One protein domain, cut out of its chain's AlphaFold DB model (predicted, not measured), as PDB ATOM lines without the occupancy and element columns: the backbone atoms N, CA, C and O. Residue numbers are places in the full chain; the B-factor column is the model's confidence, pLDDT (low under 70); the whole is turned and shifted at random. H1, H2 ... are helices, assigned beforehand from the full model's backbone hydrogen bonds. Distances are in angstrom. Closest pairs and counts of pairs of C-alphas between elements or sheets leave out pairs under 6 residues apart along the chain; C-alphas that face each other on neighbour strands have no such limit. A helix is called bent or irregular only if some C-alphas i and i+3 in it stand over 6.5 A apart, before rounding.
ATOM      1  N   TRP A  21      63.550 115.839  40.871       84.38
ATOM      2  CA  TRP A  21      63.359 115.147  39.599       84.38
ATOM      3  C   TRP A  21      64.406 115.572  38.564       84.38
ATOM      4  O   TRP A  21      64.882 114.721  37.819       84.38
ATOM      5  N   ILE A  22      64.835 116.843  38.568       88.62
ATOM      6  CA  ILE A  22      65.879 117.338  37.658       88.62
ATOM      7  C   ILE A  22      67.195 116.631  37.962       88.62
ATOM      8  O   ILE A  22      67.822 116.082  37.062       88.62
ATOM      9  N   VAL A  23      67.583 116.583  39.238       88.25
ATOM     10  CA  VAL A  23      68.814 115.907  39.673       88.25
ATOM     11  C   VAL A  23      68.750 114.412  39.365       88.25
ATOM     12  O   VAL A  23      69.735 113.833  38.918       88.25
ATOM     13  N   SER A  24      67.584 113.791  39.546       88.81
ATOM     14  CA  SER A  24      67.380 112.361  39.290       88.81
ATOM     15  C   SER A  24      67.510 112.022  37.801       88.81
ATOM     16  O   SER A  24      68.247 111.106  37.440       88.81
ATOM     17  N   VAL A  25      66.852 112.789  36.926       92.75
ATOM     18  CA  VAL A  25      66.921 112.604  35.468       92.75
ATOM     19  C   VAL A  25      68.320 112.926  34.940       92.75
ATOM     20  O   VAL A  25      68.859 112.159  34.143       92.75
ATOM     21  N   ALA A  26      68.944 114.007  35.415       90.06
ATOM     22  CA  ALA A  26      70.306 114.370  35.036       90.06
ATOM     23  C   ALA A  26      71.325 113.304  35.467       90.06
ATOM     24  O   ALA A  26      72.192 112.936  34.680       90.06
ATOM     25  N   SER A  27      71.185 112.752  36.677       89.81
ATOM     26  CA  SER A  27      72.054 111.674  37.167       89.81
ATOM     27  C   SER A  27      71.893 110.401  36.338       89.81
ATOM     28  O   SER A  27      72.886 109.770  35.987       89.81
ATOM     29  N   LEU A  28      70.658 110.040  35.970       94.31
ATOM     30  CA  LEU A  28      70.407 108.884  35.109       94.31
ATOM     31  C   LEU A  28      70.994 109.089  33.705       94.31
ATOM     32  O   LEU A  28      71.646 108.192  33.177       94.31
ATOM     33  N   GLY A  29      70.819 110.279  33.122       93.00
ATOM     34  CA  GLY A  29      71.409 110.633  31.830       93.00
ATOM     35  C   GLY A  29      72.939 110.598  31.854       93.00
ATOM     36  O   GLY A  29      73.555 110.019  30.959       93.00
ATOM     37  N   ALA A  30      73.551 111.143  32.907       89.38
ATOM     38  CA  ALA A  30      74.997 111.118  33.102       89.38
ATOM     39  C   ALA A  30      75.535 109.689  33.276       89.38
ATOM     40  O   ALA A  30      76.569 109.358  32.704       89.38
ATOM     41  N   LEU A  31      74.819 108.819  33.998       90.06
ATOM     42  CA  LEU A  31      75.176 107.402  34.123       90.06
ATOM     43  C   LEU A  31      75.109 106.675  32.775       90.06
ATOM     44  O   LEU A  31      76.044 105.960  32.425       90.06
ATOM     45  N   CYS A  32      74.047 106.882  31.995       94.06
ATOM     46  CA  CYS A  32      73.933 106.296  30.658       94.06
ATOM     47  C   CYS A  32      75.072 106.752  29.734       94.06
ATOM     48  O   CYS A  32      75.655 105.932  29.025       94.06
ATOM     49  N   ALA A  33      75.417 108.041  29.765       91.19
ATOM     50  CA  ALA A  33      76.525 108.587  28.986       91.19
ATOM     51  C   ALA A  33      77.877 108.006  29.428       91.19
ATOM     52  O   ALA A  33      78.660 107.574  28.582       91.19
ATOM     53  N   ALA A  34      78.125 107.928  30.739       88.81
ATOM     54  CA  ALA A  34      79.352 107.363  31.291       88.81
ATOM     55  C   ALA A  34      79.540 105.892  30.888       88.81
ATOM     56  O   ALA A  34      80.625 105.514  30.461       88.81
ATOM     57  N   LEU A  35      78.478 105.079  30.941       87.75
ATOM     58  CA  LEU A  35      78.532 103.676  30.509       87.75
ATOM     59  C   LEU A  35      78.841 103.533  29.012       87.75
ATOM     60  O   LEU A  35      79.581 102.630  28.624       87.75
ATOM     61  N   GLY A  36      78.290 104.412  28.171       91.31
ATOM     62  CA  GLY A  36      78.549 104.403  26.730       91.31
ATOM     63  C   GLY A  36      79.987 104.792  26.376       91.31
ATOM     64  O   GLY A  36      80.616 104.132  25.550       91.31
ATOM     65  N   ILE A  37      80.518 105.835  27.019       90.25
ATOM     66  CA  ILE A  37      81.902 106.289  26.817       90.25
ATOM     67  C   ILE A  37      82.881 105.233  27.343       90.25
ATOM     68  O   ILE A  37      83.764 104.806  26.604       90.25
ATOM     69  N   GLY A  38      82.657 104.727  28.558       87.25
ATOM     70  CA  GLY A  38      83.512 103.713  29.171       87.25
ATOM     71  C   GLY A  38      83.584 102.412  28.370       87.25
ATOM     72  O   GLY A  38      84.660 101.874  28.122       87.25
ATOM     73  N   ALA A  39      82.452 101.923  27.851       87.88
ATOM     74  CA  ALA A  39      82.454 100.734  26.996       87.88
ATOM     75  C   ALA A  39      83.276 100.930  25.705       87.88
ATOM     76  O   ALA A  39      83.979 100.008  25.278       87.88
ATOM     77  N   ASN A  40      83.215 102.124  25.105       90.62
ATOM     78  CA  ASN A  40      84.010 102.468  23.926       90.62
ATOM     79  C   ASN A  40      85.508 102.561  24.249       90.62
ATOM     80  O   ASN A  40      86.325 102.053  23.475       90.62
ATOM     81  N   ASP A  41      85.873 103.123  25.402       90.00
ATOM     82  CA  ASP A  41      87.267 103.228  25.841       90.00
ATOM     83  C   ASP A  41      87.884 101.851  26.115       90.00
ATOM     84  O   ASP A  41      89.002 101.558  25.667       90.00
ATOM     85  N   VAL A  42      87.134 100.956  26.768       86.62
ATOM     86  CA  VAL A  42      87.559  99.571  27.009       86.62
ATOM     87  C   VAL A  42      87.688  98.799  25.694       86.62
ATOM     88  O   VAL A  42      88.667  98.077  25.495       86.62
ATOM     89  N   ALA A  43      86.756  98.958  24.753       87.94
ATOM     90  CA  ALA A  43      86.860  98.307  23.449       87.94
ATOM     91  C   ALA A  43      88.109  98.770  22.681       87.94
ATOM     92  O   ALA A  43      88.861  97.934  22.180       87.94
ATOM     93  N   ASN A  44      88.370 100.079  22.642       88.00
ATOM     94  CA  ASN A  44      89.507 100.654  21.926       88.00
ATOM     95  C   ASN A  44      90.857 100.258  22.553       88.00
ATOM     96  O   ASN A  44      91.798  99.899  21.847       88.00
ATOM     97  N   SER A  45      90.938 100.250  23.884       86.94
ATOM     98  CA  SER A  45      92.190  99.984  24.606       86.94
ATOM     99  C   SER A  45      92.524  98.493  24.712       86.94
ATOM    100  O   SER A  45      93.697  98.116  24.733       86.94
ATOM    101  N   PHE A  46      91.513  97.620  24.765       86.69
ATOM    102  CA  PHE A  46      91.722  96.184  24.959       86.69
ATOM    103  C   PHE A  46      91.591  95.345  23.678       86.69
ATOM    104  O   PHE A  46      91.979  94.176  23.723       86.69
ATOM    105  N   ALA A  47      91.140  95.899  22.540       84.69
ATOM    106  CA  ALA A  47      90.916  95.168  21.279       84.69
ATOM    107  C   ALA A  47      92.114  94.323  20.808       84.69
ATOM    108  O   ALA A  47      91.957  93.156  20.449       84.69
ATOM    109  N   THR A  48      93.326  94.876  20.834       86.88
ATOM    110  CA  THR A  48      94.544  94.185  20.368       86.88
ATOM    111  C   THR A  48      95.035  93.126  21.358       86.88
ATOM    112  O   THR A  48      95.494  92.053  20.957       86.88
ATOM    113  N   SER A  49      94.878  93.375  22.659       84.69
ATOM    114  CA  SER A  49      95.273  92.444  23.728       84.69
ATOM    115  C   SER A  49      94.346  91.228  23.818       84.69
ATOM    116  O   SER A  49      94.809  90.109  24.055       84.69
ATOM    117  N   VAL A  50      93.043  91.417  23.576       84.12
ATOM    118  CA  VAL A  50      92.092  90.296  23.471       84.12
ATOM    119  C   VAL A  50      92.158  89.612  22.102       84.12
ATOM    120  O   VAL A  50      92.016  88.392  22.026       84.12
ATOM    121  N   GLY A  51      92.461  90.357  21.032       81.75
ATOM    122  CA  GLY A  51      92.626  89.829  19.672       81.75
ATOM    123  C   GLY A  51      93.860  88.937  19.492       81.75
ATOM    124  O   GLY A  51      93.801  87.933  18.788       81.75
ATOM    125  N   SER A  52      94.959  89.239  20.190       87.56
ATOM    126  CA  SER A  52      96.197  88.439  20.193       87.56
ATOM    127  C   SER A  52      96.159  87.222  21.129       87.56
ATOM    128  O   SER A  52      97.150  86.504  21.240       87.56
ATOM    129  N   LYS A  53      95.030  86.971  21.814       79.88
ATOM    130  CA  LYS A  53      94.878  85.950  22.874       79.88
ATOM    131  C   LYS A  53      95.826  86.123  24.071       79.88
ATOM    132  O   LYS A  53      95.900  85.225  24.908       79.88
ATOM    133  N   ALA A  54      96.493  87.270  24.204       81.31
ATOM    134  CA  ALA A  54      97.301  87.585  25.380       81.31
ATOM    135  C   ALA A  54      96.430  87.729  26.643       81.31
ATOM    136  O   ALA A  54      96.843  87.338  27.735       81.31
ATOM    137  N   LEU A  55      95.196  88.232  26.494       76.56
ATOM    138  CA  LEU A  55      94.242  88.405  27.589       76.56
ATOM    139  C   LEU A  55      92.846  87.880  27.211       76.56
ATOM    140  O   LEU A  55      92.336  88.131  26.126       76.56
ATOM    141  N   THR A  56      92.195  87.148  28.118       82.69
ATOM    142  CA  THR A  56      90.817  86.658  27.918       82.69
ATOM    143  C   THR A  56      89.797  87.757  28.216       82.69
ATOM    144  O   THR A  56      89.981  88.520  29.163       82.69
ATOM    145  N   LEU A  57      88.675  87.778  27.486       81.50
ATOM    146  CA  LEU A  57      87.640  88.824  27.581       81.50
ATOM    147  C   LEU A  57      87.158  89.080  29.025       81.50
ATOM    148  O   LEU A  57      87.042  90.221  29.458       81.50
ATOM    149  N   LYS A  58      86.957  88.008  29.806       82.81
ATOM    150  CA  LYS A  58      86.531  88.097  31.215       82.81
ATOM    151  C   LYS A  58      87.572  88.770  32.118       82.81
ATOM    152  O   LYS A  58      87.204  89.487  33.038       82.81
ATOM    153  N   LYS A  59      88.865  88.534  31.865       85.44
ATOM    154  CA  LYS A  59      89.964  89.133  32.640       85.44
ATOM    155  C   LYS A  59      90.186  90.589  32.247       85.44
ATOM    156  O   LYS A  59      90.405  91.418  33.122       85.44
ATOM    157  N   ALA A  60      90.084  90.882  30.949       85.19
ATOM    158  CA  ALA A  60      90.158  92.240  30.426       85.19
ATOM    159  C   ALA A  60      89.087  93.133  31.061       85.19
ATOM    160  O   ALA A  60      89.417  94.198  31.562       85.19
ATOM    161  N   LEU A  61      87.839  92.657  31.141       84.31
ATOM    162  CA  LEU A  61      86.737  93.422  31.728       84.31
ATOM    163  C   LEU A  61      86.937  93.715  33.224       84.31
ATOM    164  O   LEU A  61      86.640  94.814  33.684       84.31
ATOM    165  N   LEU A  62      87.468  92.750  33.983       87.62
ATOM    166  CA  LEU A  62      87.738  92.934  35.410       87.62
ATOM    167  C   LEU A  62      88.846  93.973  35.645       87.62
ATOM    168  O   LEU A  62      88.715  94.837  36.507       87.62
ATOM    169  N   LEU A  63      89.927  93.901  34.861       86.88
ATOM    170  CA  LEU A  63      91.033  94.855  34.942       86.88
ATOM    171  C   LEU A  63      90.608  96.252  34.469       86.88
ATOM    172  O   LEU A  63      90.968  97.244  35.100       86.88
ATOM    173  N   ALA A  64      89.809  96.315  33.403       87.94
ATOM    174  CA  ALA A  64      89.226  97.544  32.884       87.94
ATOM    175  C   ALA A  64      88.379  98.256  33.942       87.94
ATOM    176  O   ALA A  64      88.627  99.420  34.223       87.94
ATOM    177  N   GLY A  65      87.462  97.545  34.609       87.50
ATOM    178  CA  GLY A  65      86.623  98.139  35.654       87.50
ATOM    179  C   GLY A  65      87.429  98.713  36.825       87.50
ATOM    180  O   GLY A  65      87.099  99.780  37.336       87.50
ATOM    181  N   ILE A  66      88.517  98.046  37.223       89.88
ATOM    182  CA  ILE A  66      89.408  98.540  38.279       89.88
ATOM    183  C   ILE A  66      90.141  99.806  37.818       89.88
ATOM    184  O   ILE A  66      90.107 100.817  38.517       89.88
ATOM    185  N   CYS A  67      90.777  99.774  36.644       87.75
ATOM    186  CA  CYS A  67      91.471 100.938  36.088       87.75
ATOM    187  C   CYS A  67      90.537 102.136  35.902       87.75
ATOM    188  O   CYS A  67      90.912 103.254  36.242       87.75
ATOM    189  N   GLU A  68      89.327 101.914  35.398       88.00
ATOM    190  CA  GLU A  68      88.371 102.984  35.124       88.00
ATOM    191  C   GLU A  68      87.817 103.600  36.407       88.00
ATOM    192  O   GLU A  68      87.716 104.821  36.525       88.00
ATOM    193  N   PHE A  69      87.569 102.774  37.427       89.19
ATOM    194  CA  PHE A  69      87.205 103.254  38.754       89.19
ATOM    195  C   PHE A  69      88.322 104.096  39.382       89.19
ATOM    196  O   PHE A  69      88.064 105.188  39.887       89.19
ATOM    197  N   PHE A  70      89.576 103.639  39.313       91.94
ATOM    198  CA  PHE A  70      90.712 104.414  39.819       91.94
ATOM    199  C   PHE A  70      90.945 105.702  39.022       91.94
ATOM    200  O   PHE A  70      91.204 106.743  39.624       91.94
ATOM    201  N   GLY A  71      90.808 105.667  37.696       85.88
ATOM    202  CA  GLY A  71      90.893 106.851  36.843       85.88
ATOM    203  C   GLY A  71      89.833 107.888  37.209       85.88
ATOM    204  O   GLY A  71      90.163 109.048  37.449       85.88
ATOM    205  N   ALA A  72      88.577 107.464  37.363       88.12
ATOM    206  CA  ALA A  72      87.485 108.342  37.773       88.12
ATOM    207  C   ALA A  72      87.685 108.912  39.189       88.12
ATOM    208  O   ALA A  72      87.442 110.099  39.410       88.12
ATOM    209  N   LEU A  73      88.169 108.108  40.143       91.94
ATOM    210  CA  LEU A  73      88.438 108.567  41.511       91.94
ATOM    211  C   LEU A  73      89.580 109.585  41.589       91.94
ATOM    212  O   LEU A  73      89.480 110.563  42.327       91.94
ATOM    213  N   LEU A  74      90.675 109.343  40.865       91.75
ATOM    214  CA  LEU A  74      91.896 110.143  40.977       91.75
ATOM    215  C   LEU A  74      91.868 111.386  40.078       91.75
ATOM    216  O   LEU A  74      92.354 112.439  40.482       91.75
ATOM    217  N   LEU A  75      91.292 111.278  38.878       92.38
ATOM    218  CA  LEU A  75      91.331 112.322  37.843       92.38
ATOM    219  C   LEU A  75      89.963 112.967  37.580       92.38
ATOM    220  O   LEU A  75      89.888 113.979  36.881       92.38
ATOM    221  N   GLY A  76      88.878 112.442  38.159       87.00
ATOM    222  CA  GLY A  76      87.517 112.903  37.870       87.00
ATOM    223  C   GLY A  76      87.292 114.384  38.169       87.00
ATOM    224  O   GLY A  76      86.666 115.080  37.375       87.00
ATOM    225  N   ARG A  77      87.851 114.915  39.267       89.81
ATOM    226  CA  ARG A  77      87.680 116.337  39.614       89.81
ATOM    227  C   ARG A  77      88.304 117.263  38.573       89.81
ATOM    228  O   ARG A  77      87.683 118.248  38.196       89.81
ATOM    229  N   GLN A  78      89.504 116.934  38.101       91.12
ATOM    230  CA  GLN A  78      90.195 117.731  37.091       91.12
ATOM    231  C   GLN A  78      89.480 117.653  35.737       91.12
ATOM    232  O   GLN A  78      89.308 118.678  35.086       91.12
ATOM    233  N   ALA A  79      89.010 116.464  35.347       87.94
ATOM    234  CA  ALA A  79      88.257 116.276  34.109       87.94
ATOM    235  C   ALA A  79      86.944 117.078  34.104       87.94
ATOM    236  O   ALA A  79      86.645 117.761  33.129       87.94
ATOM    237  N   MET A  80      86.191 117.058  35.209       88.25
ATOM    238  CA  MET A  80      84.944 117.822  35.323       88.25
ATOM    239  C   MET A  80      85.186 119.334  35.275       88.25
ATOM    240  O   MET A  80      84.448 120.039  34.593       88.25
ATOM    241  N   THR A  81      86.231 119.827  35.949       89.12
ATOM    242  CA  THR A  81      86.601 121.250  35.905       89.12
ATOM    243  C   THR A  81      86.999 121.683  34.495       89.12
ATOM    244  O   THR A  81      86.490 122.690  34.009       89.12
ATOM    245  N   ALA A  82      87.810 120.885  33.798       89.75
ATOM    246  CA  ALA A  82      88.196 121.176  32.420       89.75
ATOM    247  C   ALA A  82      86.980 121.230  31.479       89.75
ATOM    248  O   ALA A  82      86.878 122.133  30.650       89.75
ATOM    249  N   ILE A  83      86.027 120.302  31.632       88.25
ATOM    250  CA  ILE A  83      84.783 120.314  30.851       88.25
ATOM    251  C   ILE A  83      83.975 121.580  31.152       88.25
ATOM    252  O   ILE A  83      83.558 122.258  30.215       88.25
ATOM    253  N   SER A  84      83.786 121.946  32.426       88.06
ATOM    254  CA  SER A  84      83.047 123.167  32.774       88.06
ATOM    255  C   SER A  84      83.699 124.433  32.223       88.06
ATOM    256  O   SER A  84      82.993 125.288  31.703       88.06
ATOM    257  N   GLU A  85      85.028 124.524  32.266       87.69
ATOM    258  CA  GLU A  85      85.777 125.673  31.745       87.69
ATOM    259  C   GLU A  85      85.717 125.744  30.215       87.69
ATOM    260  O   GLU A  85      85.598 126.825  29.653       87.69
ATOM    261  N   SER A  86      85.731 124.601  29.521       84.44
ATOM    262  CA  SER A  86      85.610 124.573  28.056       84.44
ATOM    263  C   SER A  86      84.233 124.986  27.526       84.44
ATOM    264  O   SER A  86      84.116 125.350  26.358       84.44
ATOM    265  N   ILE A  87      83.189 124.901  28.357       84.12
ATOM    266  CA  ILE A  87      81.808 125.221  27.969       84.12
ATOM    267  C   ILE A  87      81.407 126.616  28.471       84.12
ATOM    268  O   ILE A  87      80.632 127.308  27.810       84.12
ATOM    269  N   ALA A  88      81.919 127.038  29.627       79.38
ATOM    270  CA  ALA A  88      81.628 128.339  30.214       79.38
ATOM    271  C   ALA A  88      82.621 129.403  29.717       79.38
ATOM    272  O   ALA A  88      83.671 129.619  30.314       79.38
ATOM    273  N   ASP A  89      82.273 130.083  28.621       80.75
ATOM    274  CA  ASP A  89      82.965 131.307  28.197       80.75
ATOM    275  C   ASP A  89      82.325 132.534  28.869       80.75
ATOM    276  O   ASP A  89      81.351 133.118  28.378       80.75
ATOM    277  N   ASP A  90      82.888 132.922  30.013       74.19
ATOM    278  CA  ASP A  90      82.448 134.086  30.789       74.19
ATOM    279  C   ASP A  90      82.639 135.410  30.023       74.19
ATOM    280  O   ASP A  90      81.881 136.366  30.222       74.19
ATOM    281  N   GLU A  91      83.615 135.485  29.112       78.94
ATOM    282  CA  GLU A  91      83.911 136.700  28.350       78.94
ATOM    283  C   GLU A  91      82.929 136.887  27.187       78.94
ATOM    284  O   GLU A  91      82.459 138.003  26.932       78.94
ATOM    285  N   ALA A  92      82.570 135.813  26.478       75.69
ATOM    286  CA  ALA A  92      81.486 135.863  25.498       75.69
ATOM    287  C   ALA A  92      80.145 136.174  26.171       75.69
ATOM    288  O   ALA A  92      79.415 137.045  25.692       75.69
ATOM    289  N   TRP A  93      79.857 135.547  27.315       76.00
ATOM    290  CA  TRP A  93      78.636 135.811  28.075       76.00
ATOM    291  C   TRP A  93      78.549 137.279  28.521       76.00
ATOM    292  O   TRP A  93      77.550 137.953  28.265       76.00
ATOM    293  N   GLY A  94      79.621 137.834  29.095       78.12
ATOM    294  CA  GLY A  94      79.676 139.241  29.499       78.12
ATOM    295  C   GLY A  94      79.521 140.223  28.329       78.12
ATOM    296  O   GLY A  94      78.854 141.258  28.459       78.12
ATOM    297  N   ARG A  95      80.065 139.889  27.152       79.00
ATOM    298  CA  ARG A  95      79.892 140.692  25.931       79.00
ATOM    299  C   ARG A  95      78.454 140.671  25.424       79.00
ATOM    300  O   ARG A  95      77.953 141.720  25.028       79.00
ATOM    301  N   THR A  96      77.765 139.535  25.502       74.69
ATOM    302  CA  THR A  96      76.342 139.451  25.146       74.69
ATOM    303  C   THR A  96      75.468 140.270  26.099       74.69
ATOM    304  O   THR A  96      74.595 141.005  25.651       74.69
ATOM    305  N   PHE A  97      75.721 140.233  27.409       75.44
ATOM    306  CA  PHE A  97      74.953 141.054  28.353       75.44
ATOM    307  C   PHE A  97      75.218 142.548  28.185       75.44
ATOM    308  O   PHE A  97      74.282 143.341  28.238       75.44
ATOM    309  N   THR A  98      76.466 142.951  27.948       75.50
ATOM    310  CA  THR A  98      76.790 144.368  27.731       75.50
ATOM    311  C   THR A  98      76.246 144.890  26.408       75.50
ATOM    312  O   THR A  98      75.727 146.005  26.395       75.50
ATOM    313  N   CYS A  99      76.274 144.108  25.322       68.06
ATOM    314  CA  CYS A  99      75.673 144.531  24.058       68.06
ATOM    315  C   CYS A  99      74.136 144.562  24.119       68.06
ATOM    316  O   CYS A  99      73.546 145.517  23.627       68.06
ATOM    317  N   VAL A 100      73.483 143.621  24.813       80.38
ATOM    318  CA  VAL A 100      72.024 143.641  25.046       80.38
ATOM    319  C   VAL A 100      71.616 144.806  25.956       80.38
ATOM    320  O   VAL A 100      70.602 145.463  25.719       80.38
ATOM    321  N   GLN A 101      72.413 145.119  26.980       76.50
ATOM    322  CA  GLN A 101      72.164 146.270  27.849       76.50
ATOM    323  C   GLN A 101      72.393 147.598  27.108       76.50
ATOM    324  O   GLN A 101      71.668 148.567  27.344       76.50
ATOM    325  N   ALA A 102      73.390 147.649  26.218       72.81
ATOM    326  CA  ALA A 102      73.666 148.805  25.372       72.81
ATOM    327  C   ALA A 102      72.536 149.034  24.357       72.81
ATOM    328  O   ALA A 102      72.049 150.158  24.249       72.81
ATOM    329  N   ASP A 103      72.053 147.976  23.704       75.56
ATOM    330  CA  ASP A 103      70.905 148.023  22.790       75.56
ATOM    331  C   ASP A 103      69.615 148.444  23.519       75.56
ATOM    332  O   ASP A 103      68.900 149.347  23.088       75.56
ATOM    333  N   SER A 104      69.376 147.913  24.723       77.12
ATOM    334  CA  SER A 104      68.235 148.304  25.564       77.12
ATOM    335  C   SER A 104      68.285 149.759  26.055       77.12
ATOM    336  O   SER A 104      67.239 150.344  26.357       77.12
ATOM    337  N   LYS A 105      69.479 150.353  26.174       67.69
ATOM    338  CA  LYS A 105      69.641 151.791  26.438       67.69
ATOM    339  C   LYS A 105      69.399 152.618  25.179       67.69
ATOM    340  O   LYS A 105      68.727 153.639  25.265       67.69
ATOM    341  N   TYR A 106      69.893 152.159  24.034       68.88
ATOM    342  CA  TYR A 106      69.735 152.840  22.750       68.88
ATOM    343  C   TYR A 106      68.268 152.893  22.290       68.88
ATOM    344  O   TYR A 106      67.814 153.902  21.772       68.88
ATOM    345  N   LEU A 107      67.485 151.850  22.581       69.44
ATOM    346  CA  LEU A 107      66.039 151.820  22.325       69.44
ATOM    347  C   LEU A 107      65.199 152.621  23.339       69.44
ATOM    348  O   LEU A 107      63.997 152.788  23.129       69.44
ATOM    349  N   ARG A 108      65.788 153.082  24.454       71.94
ATOM    350  CA  ARG A 108      65.084 153.845  25.503       71.94
ATOM    351  C   ARG A 108      65.252 155.359  25.406       71.94
ATOM    352  O   ARG A 108      64.380 156.056  25.912       71.94
TER     353      ARG A 108
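Overview. This is residues 21 to 108 of the 111 residues of an uncharacterized protein of Ectocarpus siliculosus (UniProt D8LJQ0). Two long helices, H1 and H2, make an open V, joined at its point by the tight link of residues 52 to 56; H2 bends partway, and its second arm H2b and then H3 reach far out as a long arm. The free residues 21 to 37 of H1 stick out at the other limb of the V, and residues 69 to 108 stick out along the arm, which makes the length. The printed part has 88 residues with three named helices, H1, H2 and H3 in that order, and no named strand; the class is all helix. It is extended, with a radius of gyration of the C-alphas of 21.7 A and spans of 74 by 30 by 22 A.

Along the chain. Find C-alpha 21 at (63.359, 115.147, 39.599); from there H1 runs 43.5 A to residue 51. H1 is irregular, with C-alphas 45 and 48 7.6 A apart, and has a kink of 43 degrees near residue 45. Next look at residues 57 to 87, by hydrogen bonds assigned as one helix, H2, but bent: C-alphas 74 and 77 are 7.6 A apart. Its arms are H2a, residues 57 to 74, 25.5 A long, and H2b, residues 77 to 87. H3, residues 90 to 106, runs 24.0 A to C-alpha 106 at (69.735, 152.840, 22.750).

Arrangement. Look at Val 50 and Leu 57, the closest C-alphas of H1 and H2a, 6.2 A apart. The two touch, H1 with residues 38 to 50 alone, at a steep tilt of 51 degrees, opposite ways. H2a and H2b are about perpendicular, at 75 degrees. H3 is apart from H1, H2a and H2b, and H1 is apart from H2b. Every O i to N i+4 pair is within hydrogen-bond range in H2a, H2b and H3; in H1, 25 of 27 are.

Size, cuts and confidence. The C-alphas of Lys 53 and Arg 108, the two farthest apart, are 74.2 A apart. The printed part has no cut, and both links are tight. Confidence is under 70 at residue 99 and residues 105 to 107.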